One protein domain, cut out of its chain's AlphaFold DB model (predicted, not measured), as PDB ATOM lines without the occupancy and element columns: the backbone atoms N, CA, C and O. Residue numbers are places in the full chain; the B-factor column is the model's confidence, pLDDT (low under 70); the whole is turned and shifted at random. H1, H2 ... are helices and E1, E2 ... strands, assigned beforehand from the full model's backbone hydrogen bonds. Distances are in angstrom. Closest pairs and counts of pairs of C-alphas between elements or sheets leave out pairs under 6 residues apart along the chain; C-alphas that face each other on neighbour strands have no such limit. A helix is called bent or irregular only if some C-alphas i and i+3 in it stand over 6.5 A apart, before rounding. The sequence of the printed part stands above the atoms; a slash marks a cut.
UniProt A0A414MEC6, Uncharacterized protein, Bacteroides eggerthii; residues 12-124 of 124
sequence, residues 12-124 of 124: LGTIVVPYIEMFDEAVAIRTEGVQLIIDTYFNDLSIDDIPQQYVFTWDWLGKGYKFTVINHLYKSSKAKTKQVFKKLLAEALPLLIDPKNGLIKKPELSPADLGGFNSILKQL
ATOM      1  N   LEU A  12     175.306 329.964 291.935       74.69
ATOM      2  CA  LEU A  12     174.749 331.274 291.617       74.69
ATOM      3  C   LEU A  12     175.869 332.149 291.062       74.69
ATOM      4  O   LEU A  12     176.647 332.740 291.803       74.69
ATOM      5  N   GLY A  13     175.962 332.220 289.742       74.06
ATOM      6  CA  GLY A  13     177.011 332.944 289.043       74.06
ATOM      7  C   GLY A  13     178.325 332.193 289.177       74.06
ATOM      8  O   GLY A  13     178.428 331.045 288.749       74.06
ATOM      9  N   THR A  14     179.310 332.831 289.802       73.50
ATOM     10  CA  THR A  14     180.630 332.241 290.065       73.50
ATOM     11  C   THR A  14     180.737 331.561 291.430       73.50
ATOM     12  O   THR A  14     181.724 330.870 291.673       73.50
ATOM     13  N   ILE A  15     179.747 331.728 292.316       76.25
ATOM     14  CA  ILE A  15     179.780 331.160 293.669       76.25
ATOM     15  C   ILE A  15     179.012 329.840 293.758       76.25
ATOM     16  O   ILE A  15     177.961 329.664 293.135       76.25
ATOM     17  N   VAL A  16     179.527 328.926 294.580       84.38
ATOM     18  CA  VAL A  16     178.821 327.717 295.017       84.38
ATOM     19  C   VAL A  16     178.148 328.033 296.347       84.38
ATOM     20  O   VAL A  16     178.810 328.389 297.318       84.38
ATOM     21  N   VAL A  17     176.825 327.939 296.378       85.44
ATOM     22  CA  VAL A  17     175.996 328.314 297.517       85.44
ATOM     23  C   VAL A  17     175.638 327.058 298.319       85.44
ATOM     24  O   VAL A  17     174.929 326.186 297.811       85.44
ATOM     25  N   PRO A  18     176.078 326.948 299.582       88.56
ATOM     26  CA  PRO A  18     175.733 325.817 300.428       88.56
ATOM     27  C   PRO A  18     174.241 325.824 300.788       88.56
ATOM     28  O   PRO A  18     173.654 326.848 301.155       88.56
ATOM     29  N   TYR A  19     173.624 324.648 300.717       86.69
ATOM     30  CA  TYR A  19     172.204 324.451 300.990       86.69
ATOM     31  C   TYR A  19     171.969 323.241 301.914       86.69
ATOM     32  O   TYR A  19     172.880 322.481 302.254       86.69
ATOM     33  N   ILE A  20     170.744 323.132 302.413       83.56
ATOM     34  CA  ILE A  20     170.223 322.034 303.222       83.56
ATOM     35  C   ILE A  20     169.427 321.130 302.287       83.56
ATOM     36  O   ILE A  20     168.531 321.605 301.583       83.56
ATOM     37  N   GLU A  21     169.749 319.842 302.295       81.56
ATOM     38  CA  GLU A  21     169.071 318.813 301.510       81.56
ATOM     39  C   GLU A  21     168.232 317.918 302.431       81.56
ATOM     40  O   GLU A  21     168.713 317.469 303.473       81.56
ATOM     41  N   MET A  22     166.983 317.649 302.052       75.50
ATOM     42  CA  MET A  22     166.105 316.668 302.690       75.50
ATOM     43  C   MET A  22     165.430 315.822 301.623       75.50
ATOM     44  O   MET A  22     164.913 316.364 300.656       75.50
ATOM     45  N   PHE A  23     165.404 314.501 301.819       77.31
ATOM     46  CA  PHE A  23     164.757 313.563 300.891       77.31
ATOM     47  C   PHE A  23     165.174 313.775 299.425       77.31
ATOM     48  O   PHE A  23     164.329 313.770 298.537       77.31
ATOM     49  N   ASP A  24     166.475 313.974 299.181       72.06
ATOM     50  CA  ASP A  24     167.032 314.259 297.851       72.06
ATOM     51  C   ASP A  24     166.592 315.606 297.228       72.06
ATOM     52  O   ASP A  24     166.770 315.816 296.022       72.06
ATOM     53  N   GLU A  25     166.041 316.524 298.031       71.94
ATOM     54  CA  GLU A  25     165.573 317.848 297.609       71.94
ATOM     55  C   GLU A  25     166.245 318.984 298.389       71.94
ATOM     56  O   GLU A  25     166.387 318.946 299.613       71.94
ATOM     57  N   ALA A  26     166.646 320.038 297.677       78.69
ATOM     58  CA  ALA A  26     167.173 321.250 298.289       78.69
ATOM     59  C   ALA A  26     166.027 322.062 298.914       78.69
ATOM     60  O   ALA A  26     165.175 322.605 298.210       78.69
ATOM     61  N   VAL A  27     166.021 322.168 300.242       80.69
ATOM     62  CA  VAL A  27     164.897 322.737 301.008       80.69
ATOM     63  C   VAL A  27     165.163 324.145 301.536       80.69
ATOM     64  O   VAL A  27     164.236 324.948 301.648       80.69
ATOM     65  N   ALA A  28     166.421 324.480 301.827       86.94
ATOM     66  CA  ALA A  28     166.809 325.810 302.295       86.94
ATOM     67  C   ALA A  28     168.269 326.128 301.959       86.94
ATOM     68  O   ALA A  28     169.101 325.234 301.887       86.94
ATOM     69  N   ILE A  29     168.602 327.405 301.814       89.56
ATOM     70  CA  ILE A  29     169.978 327.903 301.747       89.56
ATOM     71  C   ILE A  29     170.527 327.964 303.171       89.56
ATOM     72  O   ILE A  29     169.834 328.408 304.090       89.56
ATOM     73  N   ARG A  30     171.768 327.531 303.382       91.69
ATOM     74  CA  ARG A  30     172.404 327.669 304.696       91.69
ATOM     75  C   ARG A  30     172.700 329.137 304.995       91.69
ATOM     76  O   ARG A  30     172.908 329.922 304.077       91.69
ATOM     77  N   THR A  31     172.772 329.509 306.270       92.88
ATOM     78  CA  THR A  31     173.113 330.884 306.690       92.88
ATOM     79  C   THR A  31     174.389 331.397 306.013       92.88
ATOM     80  O   THR A  31     174.386 332.469 305.424       92.88
ATOM     81  N   GLU A  32     175.442 330.580 306.012       92.75
ATOM     82  CA  GLU A  32     176.706 330.794 305.287       92.75
ATOM     83  C   GLU A  32     176.508 331.063 303.783       92.75
ATOM     84  O   GLU A  32     177.155 331.940 303.219       92.75
ATOM     85  N   GLY A  33     175.574 330.367 303.131       91.56
ATOM     86  CA  GLY A  33     175.279 330.574 301.715       91.56
ATOM     87  C   GLY A  33     174.530 331.872 301.448       91.56
ATOM     88  O   GLY A  33     174.808 332.546 300.461       91.56
ATOM     89  N   VAL A  34     173.621 332.262 302.342       91.75
ATOM     90  CA  VAL A  34     172.956 333.569 302.262       91.75
ATOM     91  C   VAL A  34     173.954 334.697 302.494       91.75
ATOM     92  O   VAL A  34     173.943 335.663 301.737       91.75
ATOM     93  N   GLN A  35     174.844 334.552 303.479       93.62
ATOM     94  CA  GLN A  35     175.908 335.520 303.730       93.62
ATOM     95  C   GLN A  35     176.811 335.669 302.502       93.62
ATOM     96  O   GLN A  35     177.025 336.783 302.043       93.62
ATOM     97  N   LEU A  36     177.239 334.557 301.889       91.25
ATOM     98  CA  LEU A  36     178.053 334.585 300.672       91.25
ATOM     99  C   LEU A  36     177.350 335.309 299.515       91.25
ATOM    100  O   LEU A  36     177.983 336.077 298.793       91.25
ATOM    101  N   ILE A  37     176.043 335.086 299.337       87.81
ATOM    102  CA  ILE A  37     175.244 335.811 298.343       87.81
ATOM    103  C   ILE A  37     175.247 337.309 298.657       87.81
ATOM    104  O   ILE A  37     175.468 338.107 297.750       87.81
ATOM    105  N   ILE A  38     175.016 337.696 299.911       89.56
ATOM    106  CA  ILE A  38     175.015 339.101 300.329       89.56
ATOM    107  C   ILE A  38     176.378 339.741 300.070       89.56
ATOM    108  O   ILE A  38     176.458 340.725 299.345       89.56
ATOM    109  N   ASP A  39     177.457 339.133 300.545       89.62
ATOM    110  CA  ASP A  39     178.806 339.689 300.417       89.62
ATOM    111  C   ASP A  39     179.244 339.810 298.950       89.62
ATOM    112  O   ASP A  39     179.896 340.780 298.558       89.62
ATOM    113  N   THR A  40     178.857 338.841 298.112       85.00
ATOM    114  CA  THR A  40     179.227 338.820 296.689       85.00
ATOM    115  C   THR A  40     178.408 339.818 295.872       85.00
ATOM    116  O   THR A  40     178.915 340.421 294.921       85.00
ATOM    117  N   TYR A  41     177.128 339.983 296.206       80.31
ATOM    118  CA  TYR A  41     176.157 340.587 295.301       80.31
ATOM    119  C   TYR A  41     175.380 341.781 295.870       80.31
ATOM    120  O   TYR A  41     174.897 342.613 295.101       80.31
ATOM    121  N   PHE A  42     175.271 341.894 297.192       83.50
ATOM    122  CA  PHE A  42     174.458 342.874 297.910       83.50
ATOM    123  C   PHE A  42     175.269 343.569 299.013       83.50
ATOM    124  O   PHE A  42     175.068 343.339 300.201       83.50
ATOM    125  N   ASN A  43     176.164 344.475 298.623       80.81
ATOM    126  CA  ASN A  43     177.036 345.198 299.557       80.81
ATOM    127  C   ASN A  43     176.313 346.206 300.476       80.81
ATOM    128  O   ASN A  43     176.962 346.879 301.274       80.81
ATOM    129  N   ASP A  44     175.001 346.359 300.319       86.12
ATOM    130  CA  ASP A  44     174.157 347.300 301.046       86.12
ATOM    131  C   ASP A  44     173.114 346.625 301.951       86.12
ATOM    132  O   ASP A  44     172.274 347.315 302.526       86.12
ATOM    133  N   LEU A  45     173.148 345.293 302.060       90.44
ATOM    134  CA  LEU A  45     172.229 344.507 302.883       90.44
ATOM    135  C   LEU A  45     172.975 343.772 303.999       90.44
ATOM    136  O   LEU A  45     174.130 343.391 303.828       90.44
ATOM    137  N   SER A  46     172.283 343.512 305.110       91.81
ATOM    138  CA  SER A  46     172.728 342.574 306.140       91.81
ATOM    139  C   SER A  46     171.824 341.344 306.193       91.81
ATOM    140  O   SER A  46     170.625 341.403 305.911       91.81
ATOM    141  N   ILE A  47     172.395 340.212 306.606       91.31
ATOM    142  CA  ILE A  47     171.632 338.996 306.899       91.31
ATOM    143  C   ILE A  47     170.663 339.193 308.075       91.31
ATOM    144  O   ILE A  47     169.621 338.534 308.139       91.31
ATOM    145  N   ASP A  48     170.984 340.126 308.974       91.31
ATOM    146  CA  ASP A  48     170.163 340.478 310.135       91.31
ATOM    147  C   ASP A  48     168.883 341.222 309.739       91.31
ATOM    148  O   ASP A  48     167.885 341.164 310.457       91.31
ATOM    149  N   ASP A  49     168.871 341.849 308.559       88.12
ATOM    150  CA  ASP A  49     167.710 342.566 308.028       88.12
ATOM    151  C   ASP A  49     166.682 341.626 307.376       88.12
ATOM    152  O   ASP A  49     165.607 342.062 306.955       88.12
ATOM    153  N   ILE A  50     166.990 340.327 307.265       91.81
ATOM    154  CA  ILE A  50     166.121 339.365 306.587       91.81
ATOM    155  C   ILE A  50     164.895 339.042 307.458       91.81
ATOM    156  O   ILE A  50     165.035 338.502 308.560       91.81
ATOM    157  N   PRO A  51     163.664 339.248 306.947       93.19
ATOM    158  CA  PRO A  51     162.449 338.950 307.697       93.19
ATOM    159  C   PRO A  51     162.312 337.469 308.083       93.19
ATOM    160  O   PRO A  51     162.560 336.571 307.273       93.19
ATOM    161  N   GLN A  52     161.778 337.213 309.283       91.38
ATOM    162  CA  GLN A  52     161.577 335.864 309.841       91.38
ATOM    163  C   GLN A  52     160.765 334.926 308.936       91.38
ATOM    164  O   GLN A  52     160.986 333.721 308.940       91.38
ATOM    165  N   GLN A  53     159.870 335.452 308.095       91.00
ATOM    166  CA  GLN A  53     159.088 334.637 307.152       91.00
ATOM    167  C   GLN A  53     159.950 333.848 306.145       91.00
ATOM    168  O   GLN A  53     159.486 332.844 305.591       91.00
ATOM    169  N   TYR A  54     161.188 334.296 305.902       90.56
ATOM    170  CA  TYR A  54     162.163 333.616 305.047       90.56
ATOM    171  C   TYR A  54     163.048 332.637 305.812       90.56
ATOM    172  O   TYR A  54     163.738 331.847 305.177       90.56
ATOM    173  N   VAL A  55     163.032 332.661 307.144       91.38
ATOM    174  CA  VAL A  55     163.810 331.734 307.959       91.38
ATOM    175  C   VAL A  55     163.195 330.340 307.851       91.38
ATOM    176  O   VAL A  55     161.978 330.151 307.912       91.38
ATOM    177  N   PHE A  56     164.063 329.359 307.654       87.50
ATOM    178  CA  PHE A  56     163.757 327.943 307.715       87.50
ATOM    179  C   PHE A  56     164.433 327.374 308.961       87.50
ATOM    180  O   PHE A  56     165.641 327.524 309.141       87.50
ATOM    181  N   THR A  57     163.659 326.745 309.836       87.44
ATOM    182  CA  THR A  57     164.177 326.057 311.019       87.44
ATOM    183  C   THR A  57     163.683 324.629 311.007       87.44
ATOM    184  O   THR A  57     162.522 324.364 310.695       87.44
ATOM    185  N   TRP A  58     164.592 323.713 311.315       79.69
ATOM    186  CA  TRP A  58     164.251 322.317 311.494       79.69
ATOM    187  C   TRP A  58     165.150 321.707 312.569       79.69
ATOM    188  O   TRP A  58     166.374 321.786 312.461       79.69
ATOM    189  N   ASP A  59     164.539 321.096 313.588       77.12
ATOM    190  CA  ASP A  59     165.171 320.783 314.881       77.12
ATOM    191  C   ASP A  59     166.507 320.026 314.786       77.12
ATOM    192  O   ASP A  59     167.400 320.256 315.595       77.12
ATOM    193  N   TRP A  60     166.685 319.162 313.778       75.12
ATOM    194  CA  TRP A  60     167.917 318.376 313.585       75.12
ATOM    195  C   TRP A  60     168.857 318.880 312.477       75.12
ATOM    196  O   TRP A  60     169.995 318.425 312.405       75.12
ATOM    197  N   LEU A  61     168.418 319.804 311.614       69.38
ATOM    198  CA  LEU A  61     169.197 320.299 310.459       69.38
ATOM    199  C   LEU A  61     169.731 321.723 310.654       69.38
ATOM    200  O   LEU A  61     170.570 322.181 309.878       69.38
ATOM    201  N   GLY A  62     169.263 322.413 311.695       78.44
ATOM    202  CA  GLY A  62     169.678 323.766 312.035       78.44
ATOM    203  C   GLY A  62     168.839 324.852 311.357       78.44
ATOM    204  O   GLY A  62     167.697 324.641 310.942       78.44
ATOM    205  N   LYS A  63     169.415 326.057 311.301       87.56
ATOM    206  CA  LYS A  63     168.800 327.259 310.726       87.56
ATOM    207  C   LYS A  63     169.289 327.466 309.291       87.56
ATOM    208  O   LYS A  63     170.490 327.438 309.027       87.56
ATOM    209  N   GLY A  64     168.357 327.736 308.390       90.69
ATOM    210  CA  GLY A  64     168.610 328.167 307.021       90.69
ATOM    211  C   GLY A  64     167.586 329.205 306.576       90.69
ATOM    212  O   GLY A  64     166.829 329.750 307.381       90.69
ATOM    213  N   TYR A  65     167.547 329.470 305.277       92.00
ATOM    214  CA  TYR A  65     166.623 330.412 304.662       92.00
ATOM    215  C   TYR A  65     165.963 329.782 303.442       92.00
ATOM    216  O   TYR A  65     166.611 329.125 302.632       92.00
ATOM    217  N   LYS A  66     164.661 330.003 303.283       90.00
ATOM    218  CA  LYS A  66     163.912 329.598 302.089       90.00
ATOM    219  C   LYS A  66     164.552 330.226 300.854       90.00
ATOM    220  O   LYS A  66     164.960 331.383 300.903       90.00
ATOM    221  N   PHE A  67     164.559 329.529 299.721       83.81
ATOM    222  CA  PHE A  67     165.136 330.051 298.471       83.81
ATOM    223  C   PHE A  67     164.513 331.377 298.015       83.81
ATOM    224  O   PHE A  67     165.185 332.220 297.420       83.81
ATOM    225  N   THR A  68     163.255 331.629 298.388       83.81
ATOM    226  CA  THR A  68     162.569 332.912 298.180       83.81
ATOM    227  C   THR A  68     163.250 334.107 298.857       83.81
ATOM    228  O   THR A  68     162.941 335.246 298.507       83.81
ATOM    229  N   VAL A  69     164.216 333.885 299.754       87.50
ATOM    230  CA  VAL A  69     165.064 334.937 300.321       87.50
ATOM    231  C   VAL A  69     165.839 335.694 299.239       87.50
ATOM    232  O   VAL A  69     165.973 336.907 299.338       87.50
ATOM    233  N   ILE A  70     166.251 335.042 298.143       84.75
ATOM    234  CA  ILE A  70     166.976 335.704 297.043       84.75
ATOM    235  C   ILE A  70     166.095 336.784 296.387       84.75
ATOM    236  O   ILE A  70     166.561 337.883 296.091       84.75
ATOM    237  N   ASN A  71     164.790 336.514 296.237       82.69
ATOM    238  CA  ASN A  71     163.821 337.503 295.748       82.69
ATOM    239  C   ASN A  71     163.691 338.696 296.698       82.69
ATOM    240  O   ASN A  71     163.518 339.829 296.246       82.69
ATOM    241  N   HIS A  72     163.728 338.439 298.005       86.12
ATOM    242  CA  HIS A  72     163.694 339.497 299.003       86.12
ATOM    243  C   HIS A  72     164.941 340.372 298.908       86.12
ATOM    244  O   HIS A  72     164.801 341.575 298.714       86.12
ATOM    245  N   LEU A  73     166.137 339.773 298.931       85.94
ATOM    246  CA  LEU A  73     167.406 340.495 298.809       85.94
ATOM    247  C   LEU A  73     167.426 341.369 297.543       85.94
ATOM    248  O   LEU A  73     167.702 342.565 297.608       85.94
ATOM    249  N   TYR A  74     166.997 340.820 296.403       80.75
ATOM    250  CA  TYR A  74     166.870 341.580 295.157       80.75
ATOM    251  C   TYR A  74     165.935 342.791 295.263       80.75
ATOM    252  O   TYR A  74     166.217 343.871 294.738       80.75
ATOM    253  N   LYS A  75     164.780 342.622 295.910       82.12
ATOM    254  CA  LYS A  75     163.805 343.704 296.071       82.12
ATOM    255  C   LYS A  75     164.283 344.759 297.068       82.12
ATOM    256  O   LYS A  75     164.025 345.935 296.809       82.12
ATOM    257  N   SER A  76     164.981 344.347 298.119       85.88
ATOM    258  CA  SER A  76     165.429 345.200 299.224       85.88
ATOM    259  C   SER A  76     166.689 346.005 298.909       85.88
ATOM    260  O   SER A  76     166.799 347.138 299.370       85.88
ATOM    261  N   SER A  77     167.612 345.472 298.104       83.62
ATOM    262  CA  SER A  77     168.859 346.174 297.775       83.62
ATOM    263  C   SER A  77     168.595 347.475 297.018       83.62
ATOM    264  O   SER A  77     167.780 347.528 296.104       83.62
ATOM    265  N   LYS A  78     169.296 348.543 297.373       79.25
ATOM    266  CA  LYS A  78     169.377 349.825 296.667       79.25
ATOM    267  C   LYS A  78     170.532 349.834 295.660       79.25
ATOM    268  O   LYS A  78     170.491 350.612 294.709       79.25
ATOM    269  N   ALA A  79     171.493 348.915 295.785       68.75
ATOM    270  CA  ALA A  79     172.616 348.716 294.861       68.75
ATOM    271  C   ALA A  79     172.230 348.067 293.506       68.75
ATOM    272  O   ALA A  79     173.093 347.603 292.757       68.75
ATOM    273  N   LYS A  80     170.941 348.088 293.122       59.31
ATOM    274  CA  LYS A  80     170.411 347.517 291.859       59.31
ATOM    275  C   LYS A  80     170.973 348.159 290.583       59.31
ATOM    276  O   LYS A  80     170.617 347.743 289.482       59.31
ATOM    277  N   THR A  81     171.788 349.202 290.709       52.97
ATOM    278  CA  THR A  81     172.326 350.004 289.604       52.97
ATOM    279  C   THR A  81     173.433 349.300 288.821       52.97
ATOM    280  O   THR A  81     173.737 349.718 287.705       52.97
ATOM    281  N   LYS A  82     173.995 348.189 289.323       58.25
ATOM    282  CA  LYS A  82     174.874 347.329 288.518       58.25
ATOM    283  C   LYS A  82     174.026 346.548 287.504       58.25
ATOM    284  O   LYS A  82     173.373 345.569 287.842       58.25
ATOM    285  N   GLN A  83     174.030 346.983 286.246       60.19
ATOM    286  CA  GLN A  83     173.244 346.408 285.138       60.19
ATOM    287  C   GLN A  83     173.425 344.885 284.987       60.19
ATOM    288  O   GLN A  83     172.465 344.151 284.753       60.19
ATOM    289  N   VAL A  84     174.650 344.426 285.230       59.47
ATOM    290  CA  VAL A  84     175.074 343.026 285.344       59.47
ATOM    291  C   VAL A  84     174.229 342.230 286.345       59.47
ATOM    292  O   VAL A  84     173.769 341.122 286.076       59.47
ATOM    293  N   PHE A  85     173.975 342.835 287.499       62.56
ATOM    294  CA  PHE A  85     173.322 342.206 288.631       62.56
ATOM    295  C   PHE A  85     171.817 342.034 288.429       62.56
ATOM    296  O   PHE A  85     171.244 340.982 288.715       62.56
ATOM    297  N   LYS A  86     171.187 343.062 287.853       65.00
ATOM    298  CA  LYS A  86     169.778 343.027 287.458       65.00
ATOM    299  C   LYS A  86     169.515 341.917 286.440       65.00
ATOM    300  O   LYS A  86     168.486 341.255 286.530       65.00
ATOM    301  N   LYS A  87     170.446 341.716 285.502       67.56
ATOM    302  CA  LYS A  87     170.347 340.698 284.453       67.56
ATOM    303  C   LYS A  87     170.501 339.285 285.022       67.56
ATOM    304  O   LYS A  87     169.599 338.473 284.849       67.56
ATOM    305  N   LEU A  88     171.550 339.048 285.819       66.44
ATOM    306  CA  LEU A  88     171.800 337.755 286.469       66.44
ATOM    307  C   LEU A  88     170.613 337.315 287.331       66.44
ATOM    308  O   LEU A  88     170.153 336.189 287.206       66.44
ATOM    309  N   LEU A  89     170.073 338.202 288.169       66.62
ATOM    310  CA  LEU A  89     168.945 337.848 289.030       66.62
ATOM    311  C   LEU A  89     167.627 337.716 288.264       66.62
ATOM    312  O   LEU A  89     166.887 336.778 288.540       66.62
ATOM    313  N   ALA A  90     167.331 338.588 287.295       66.50
ATOM    314  CA  ALA A  90     166.110 338.472 286.494       66.50
ATOM    315  C   ALA A  90     166.064 337.181 285.661       66.50
ATOM    316  O   ALA A  90     164.984 336.630 285.468       66.50
ATOM    317  N   GLU A  91     167.216 336.699 285.194       66.12
ATOM    318  CA  GLU A  91     167.312 335.493 284.369       66.12
ATOM    319  C   GLU A  91     167.476 334.224 285.225       66.12
ATOM    320  O   GLU A  91     166.877 333.199 284.911       66.12
ATOM    321  N   ALA A  92     168.194 334.283 286.354       64.19
ATOM    322  CA  ALA A  92     168.418 333.122 287.219       64.19
ATOM    323  C   ALA A  92     167.253 332.816 288.166       64.19
ATOM    324  O   ALA A  92     166.912 331.653 288.351       64.19
ATOM    325  N   LEU A  93     166.613 333.824 288.775       65.31
ATOM    326  CA  LEU A  93     165.542 333.597 289.762       65.31
ATOM    327  C   LEU A  93     164.368 332.754 289.224       65.31
ATOM    328  O   LEU A  93     163.947 331.841 289.937       65.31
ATOM    329  N   PRO A  94     163.847 332.994 288.002       66.81
ATOM    330  CA  PRO A  94     162.756 332.193 287.435       66.81
ATOM    331  C   PRO A  94     163.164 330.756 287.080       66.81
ATOM    332  O   PRO A  94     162.312 329.861 287.002       66.81
ATOM    333  N   LEU A  95     164.457 330.537 286.827       62.75
ATOM    334  CA  LEU A  95     165.033 329.225 286.537       62.75
ATOM    335  C   LEU A  95     165.330 328.443 287.820       62.75
ATOM    336  O   LEU A  95     165.203 327.225 287.835       62.75
ATOM    337  N   LEU A  96     165.670 329.145 288.899       64.12
ATOM    338  CA  LEU A  96     166.042 328.548 290.175       64.12
ATOM    339  C   LEU A  96     164.832 328.204 291.035       64.12
ATOM    340  O   LEU A  96     164.817 327.133 291.619       64.12
ATOM    341  N   ILE A  97     163.819 329.066 291.122       64.44
ATOM    342  CA  ILE A  97     162.704 328.882 292.060       64.44
ATOM    343  C   ILE A  97     161.447 328.477 291.297       64.44
ATOM    344  O   ILE A  97     161.025 329.162 290.363       64.44
ATOM    345  N   ASP A  98     160.814 327.379 291.705       64.69
ATOM    346  CA  ASP A  98     159.481 327.049 291.220       64.69
ATOM    347  C   ASP A  98     158.476 328.065 291.804       64.69
ATOM    348  O   ASP A  98     158.312 328.158 293.026       64.69
ATOM    349  N   PRO A  99     157.793 328.853 290.954       62.06
ATOM    350  CA  PRO A  99     156.871 329.885 291.412       62.06
ATOM    351  C   PRO A  99     155.649 329.325 292.158       62.06
ATOM    352  O   PRO A  99     154.973 330.092 292.842       62.06
ATOM    353  N   LYS A 100     155.345 328.024 292.040       63.41
ATOM    354  CA  LYS A 100     154.191 327.390 292.696       63.41
ATOM    355  C   LYS A 100     154.458 327.000 294.147       63.41
ATOM    356  O   LYS A 100     153.536 327.070 294.953       63.41
ATOM    357  N   ASN A 101     155.676 326.573 294.481       64.38
ATOM    358  CA  ASN A 101     156.000 326.048 295.815       64.38
ATOM    359  C   ASN A 101     157.209 326.734 296.484       64.38
ATOM    360  O   ASN A 101     157.456 326.502 297.665       64.38
ATOM    361  N   GLY A 102     157.934 327.608 295.778       59.75
ATOM    362  CA  GLY A 102     159.073 328.346 296.325       59.75
ATOM    363  C   GLY A 102     160.327 327.499 296.578       59.75
ATOM    364  O   GLY A 102     161.257 327.997 297.216       59.75
ATOM    365  N   LEU A 103     160.349 326.248 296.103       62.84
ATOM    366  CA  LEU A 103     161.488 325.330 296.182       62.84
ATOM    367  C   LEU A 103     162.411 325.504 294.973       62.84
ATOM    368  O   LEU A 103     162.013 326.113 293.974       62.84
ATOM    369  N   ILE A 104     163.634 324.960 295.035       61.28
ATOM    370  CA  ILE A 104     164.454 324.909 293.823       61.28
ATOM    371  C   ILE A 104     163.794 323.942 292.835       61.28
ATOM    372  O   ILE A 104     163.496 322.799 293.192       61.28
ATOM    373  N   LYS A 105     163.607 324.360 291.576       63.88
ATOM    374  CA  LYS A 105     163.433 323.391 290.483       63.88
ATOM    375  C   LYS A 105     164.646 322.461 290.534       63.88
ATOM    376  O   LYS A 105     165.762 322.967 290.560       63.88
ATOM    377  N   LYS A 106     164.443 321.141 290.645       51.81
ATOM    378  CA  LYS A 106     165.526 320.139 290.758       51.81
ATOM    379  C   LYS A 106     166.765 320.551 289.941       51.81
ATOM    380  O   LYS A 106     166.600 321.025 288.822       51.81
ATOM    381  N   PRO A 107     167.980 320.331 290.471       49.41
ATOM    382  CA  PRO A 107     169.241 320.961 290.043       49.41
ATOM    383  C   PRO A 107     169.665 320.692 288.598       49.41
ATOM    384  O   PRO A 107     170.663 321.234 288.129       49.41
ATOM    385  N   GLU A 108     168.915 319.878 287.873       44.62
ATOM    386  CA  GLU A 108     168.980 319.838 286.428       44.62
ATOM    387  C   GLU A 108     168.296 321.101 285.889       44.62
ATOM    388  O   GLU A 108     167.219 321.055 285.296       44.62
ATOM    389  N   LEU A 109     168.959 322.256 286.051       46.81
ATOM    390  CA  LEU A 109     168.931 323.230 284.968       46.81
ATOM    391  C   LEU A 109     169.258 322.406 283.730       46.81
ATOM    392  O   LEU A 109     170.332 321.795 283.665       46.81
ATOM    393  N   SER A 110     168.311 322.301 282.799       44.72
ATOM    394  CA  SER A 110     168.579 321.564 281.575       44.72
ATOM    395  C   SER A 110     169.878 322.121 280.978       44.72
ATOM    396  O   SER A 110     170.194 323.297 281.191       44.72
ATOM    397  N   PRO A 111     170.667 321.341 280.227       44.16
ATOM    398  CA  PRO A 111     171.866 321.869 279.578       44.16
ATOM    399  C   PRO A 111     171.613 323.179 278.803       44.16
ATOM    400  O   PRO A 111     172.523 323.994 278.667       44.16
ATOM    401  N   ALA A 112     170.370 323.417 278.362       46.47
ATOM    402  CA  ALA A 112     169.917 324.676 277.781       46.47
ATOM    403  C   ALA A 112     169.779 325.824 278.803       46.47
ATOM    404  O   ALA A 112     170.249 326.924 278.525       46.47
ATOM    405  N   ASP A 113     169.208 325.586 279.985       46.75
ATOM    406  CA  ASP A 113     169.077 326.596 281.049       46.75
ATOM    407  C   ASP A 113     170.437 326.932 281.685       46.75
ATOM    408  O   ASP A 113     170.748 328.096 281.934       46.75
ATOM    409  N   LEU A 114     171.290 325.918 281.872       48.59
ATOM    410  CA  LEU A 114     172.679 326.059 282.328       48.59
ATOM    411  C   LEU A 114     173.551 326.750 281.265       48.59
ATOM    412  O   LEU A 114     174.415 327.565 281.589       48.59
ATOM    413  N   GLY A 115     173.312 326.449 279.985       50.25
ATOM    414  CA  GLY A 115     173.957 327.099 278.846       50.25
ATOM    415  C   GLY A 115     173.547 328.563 278.702       50.25
ATOM    416  O   GLY A 115     174.413 329.420 278.529       50.25
ATOM    417  N   GLY A 116     172.254 328.860 278.858       52.62
ATOM    418  CA  GLY A 116     171.722 330.218 278.937       52.62
ATOM    419  C   GLY A 116     172.401 330.987 280.063       52.62
ATOM    420  O   GLY A 116     173.070 331.987 279.802       52.62
ATOM    421  N   PHE A 117     172.354 330.444 281.281       48.34
ATOM    422  CA  PHE A 117     172.981 331.034 282.459       48.34
ATOM    423  C   PHE A 117     174.479 331.322 282.262       48.34
ATOM    424  O   PHE A 117     174.926 332.450 282.461       48.34
ATOM    425  N   ASN A 118     175.254 330.352 281.772       47.44
ATOM    426  CA  ASN A 118     176.688 330.527 281.522       47.44
ATOM    427  C   ASN A 118     176.994 331.495 280.367       47.44
ATOM    428  O   ASN A 118     178.007 332.190 280.403       47.44
ATOM    429  N   SER A 119     176.147 331.550 279.334       52.94
ATOM    430  CA  SER A 119     176.313 332.497 278.223       52.94
ATOM    431  C   SER A 119     176.098 333.940 278.668       52.94
ATOM    432  O   SER A 119     176.853 334.825 278.273       52.94
ATOM    433  N   ILE A 120     175.126 334.153 279.555       51.53
ATOM    434  CA  ILE A 120     174.853 335.443 280.177       51.53
ATOM    435  C   ILE A 120     176.044 335.845 281.045       51.53
ATOM    436  O   ILE A 120     176.520 336.965 280.912       51.53
ATOM    437  N   LEU A 121     176.580 334.924 281.855       46.41
ATOM    438  CA  LEU A 121     177.758 335.174 282.693       46.41
ATOM    439  C   LEU A 121     179.019 335.523 281.896       46.41
ATOM    440  O   LEU A 121     179.820 336.318 282.368       46.41
ATOM    441  N   LYS A 122     179.201 334.958 280.697       48.34
ATOM    442  CA  LYS A 122     180.328 335.290 279.802       48.34
ATOM    443  C   LYS A 122     180.204 336.656 279.122       48.34
ATOM    444  O   LYS A 122     181.180 337.122 278.544       48.34
ATOM    445  N   GLN A 123     179.010 337.249 279.114       46.75
ATOM    446  CA  GLN A 123     178.752 338.586 278.566       46.75
ATOM    447  C   GLN A 123     178.862 339.694 279.627       46.75
ATOM    448  O   GLN A 123     178.637 340.861 279.300       46.75
ATOM    449  N   LEU A 124     179.152 339.325 280.877       43.81
ATOM    450  CA  LEU A 124     179.448 340.212 282.002       43.81
ATOM    451  C   LEU A 124     180.958 340.420 282.132       43.81
ATOM    452  O   LEU A 124     181.331 341.529 282.570       43.81
TER     453      LEU A 124
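AT A GLANCE: This is residues 12 to 124 of the 124 residues of an uncharacterized protein of Bacteroides eggerthii (UniProt A0A414MEC6). A small, curled four-stranded sheet, strongly twisted and bent round like part of a barrel, makes one end of the domain, and H1 covers part of one of its faces. H2, H3 and H4 follow as a row of helices running back and forth and leading away from the sheet, so that E3 and H4 lie at far ends of the model, while H1 and H2 lie nearest its middle. The printed part has 113 residues with four named helices and four named strands, in the order E1 E2 H1 E3 E4 H2 H3 H4; the sheet's order is E1 - E2 - E4 - E3, antiparallel throughout, and the class is mixed, helices and strands. The whole is compact, with a radius of gyration of the C-alphas of 13.9 A, and the C-alphas span 43 by 33 by 24 A.

HOW THE PARTS SIT: The sheet is built of E1, residues 19 to 22, E2, residues 25 to 30, E3, residues 55 to 58, and E4, residues 62 to 65, with E1 and E3 as its edge strands. E1 and E2 form a hairpin, with N 20 and O 28 at 2.7 A and N 22 and O 25 at 2.8 A, within hydrogen-bond range. The pairing of E2 is staggered: residues 25 to 29 pair with E1 and residues 29 to 30 with E4. Between E2 and E4, N 29 and O 65 are 2.8 A apart, and so are N 65 and O 29. E3 and E4 form another hairpin, with N 56 and O 64 at 2.8 A. H1, residues 31 to 41, is on the sheet at a height over the sheet of 10.5 A and lies over E2; on the local plane its line stands at 58 degrees to that of E2, only just slantwise to the strands. E2, H1 and E3 make a split strand-helix-strand unit, two strands of one sheet that follow each other among the strands, with H1 between them along the chain and E4 between them in the sheet, and its crossover is right-handed. H2, residues 69 to 76, is only just not on the sheet, with 4 pairs of C-alphas within 10 A. H1 and H2 are close but not clearly touching; their closest C-alphas, those of Ile 38 and Leu 73, are 7.9 A apart. H2 and H3, residues 83 to 96, form a helical hairpin and only just touch, with 3 pairs of C-alphas within 8 A; H3 does so with residues 89 to 93 alone, and the closest C-alphas are those of Asn 71 and Leu 93, 7.4 A apart. H3 and H4, residues 111 to 122, form another helical hairpin; they touch at a shallow tilt of 13 degrees, opposite ways, with the C-alphas of Ala 92 and Phe 117 closest at 6.9 A. H2 and H4 are apart. Every O i to N i+4 pair is within hydrogen-bond range in H1, H2 and H4, and 8 of 10 are in H3.

IN THESE COORDINATES: E1 begins at C-alpha 19, (172.204, 324.451, 300.990). The longest strand is E2, 13.9 A from first to last C-alpha. H1 measures 15.3 A, H2 10.3 A, H3 19.9 A and H4 15.9 A. H3 begins at C-alpha 83, (173.244, 346.408, 285.138), and H4 ends at C-alpha 122, (180.328, 335.290, 279.802).

THE WHOLE: The two C-alphas farthest apart, those of Asp 59 and Gln 123, are 42.7 A apart. The printed part has no cut. The long links are residues 42 to 54, from H1 to E3, and residues 97 to 110, from H3 to H4. The mean pLDDT of the printed part is 73.6; residue 61 and residues 79 to 124 are under 70, and the mean of H4 is 49.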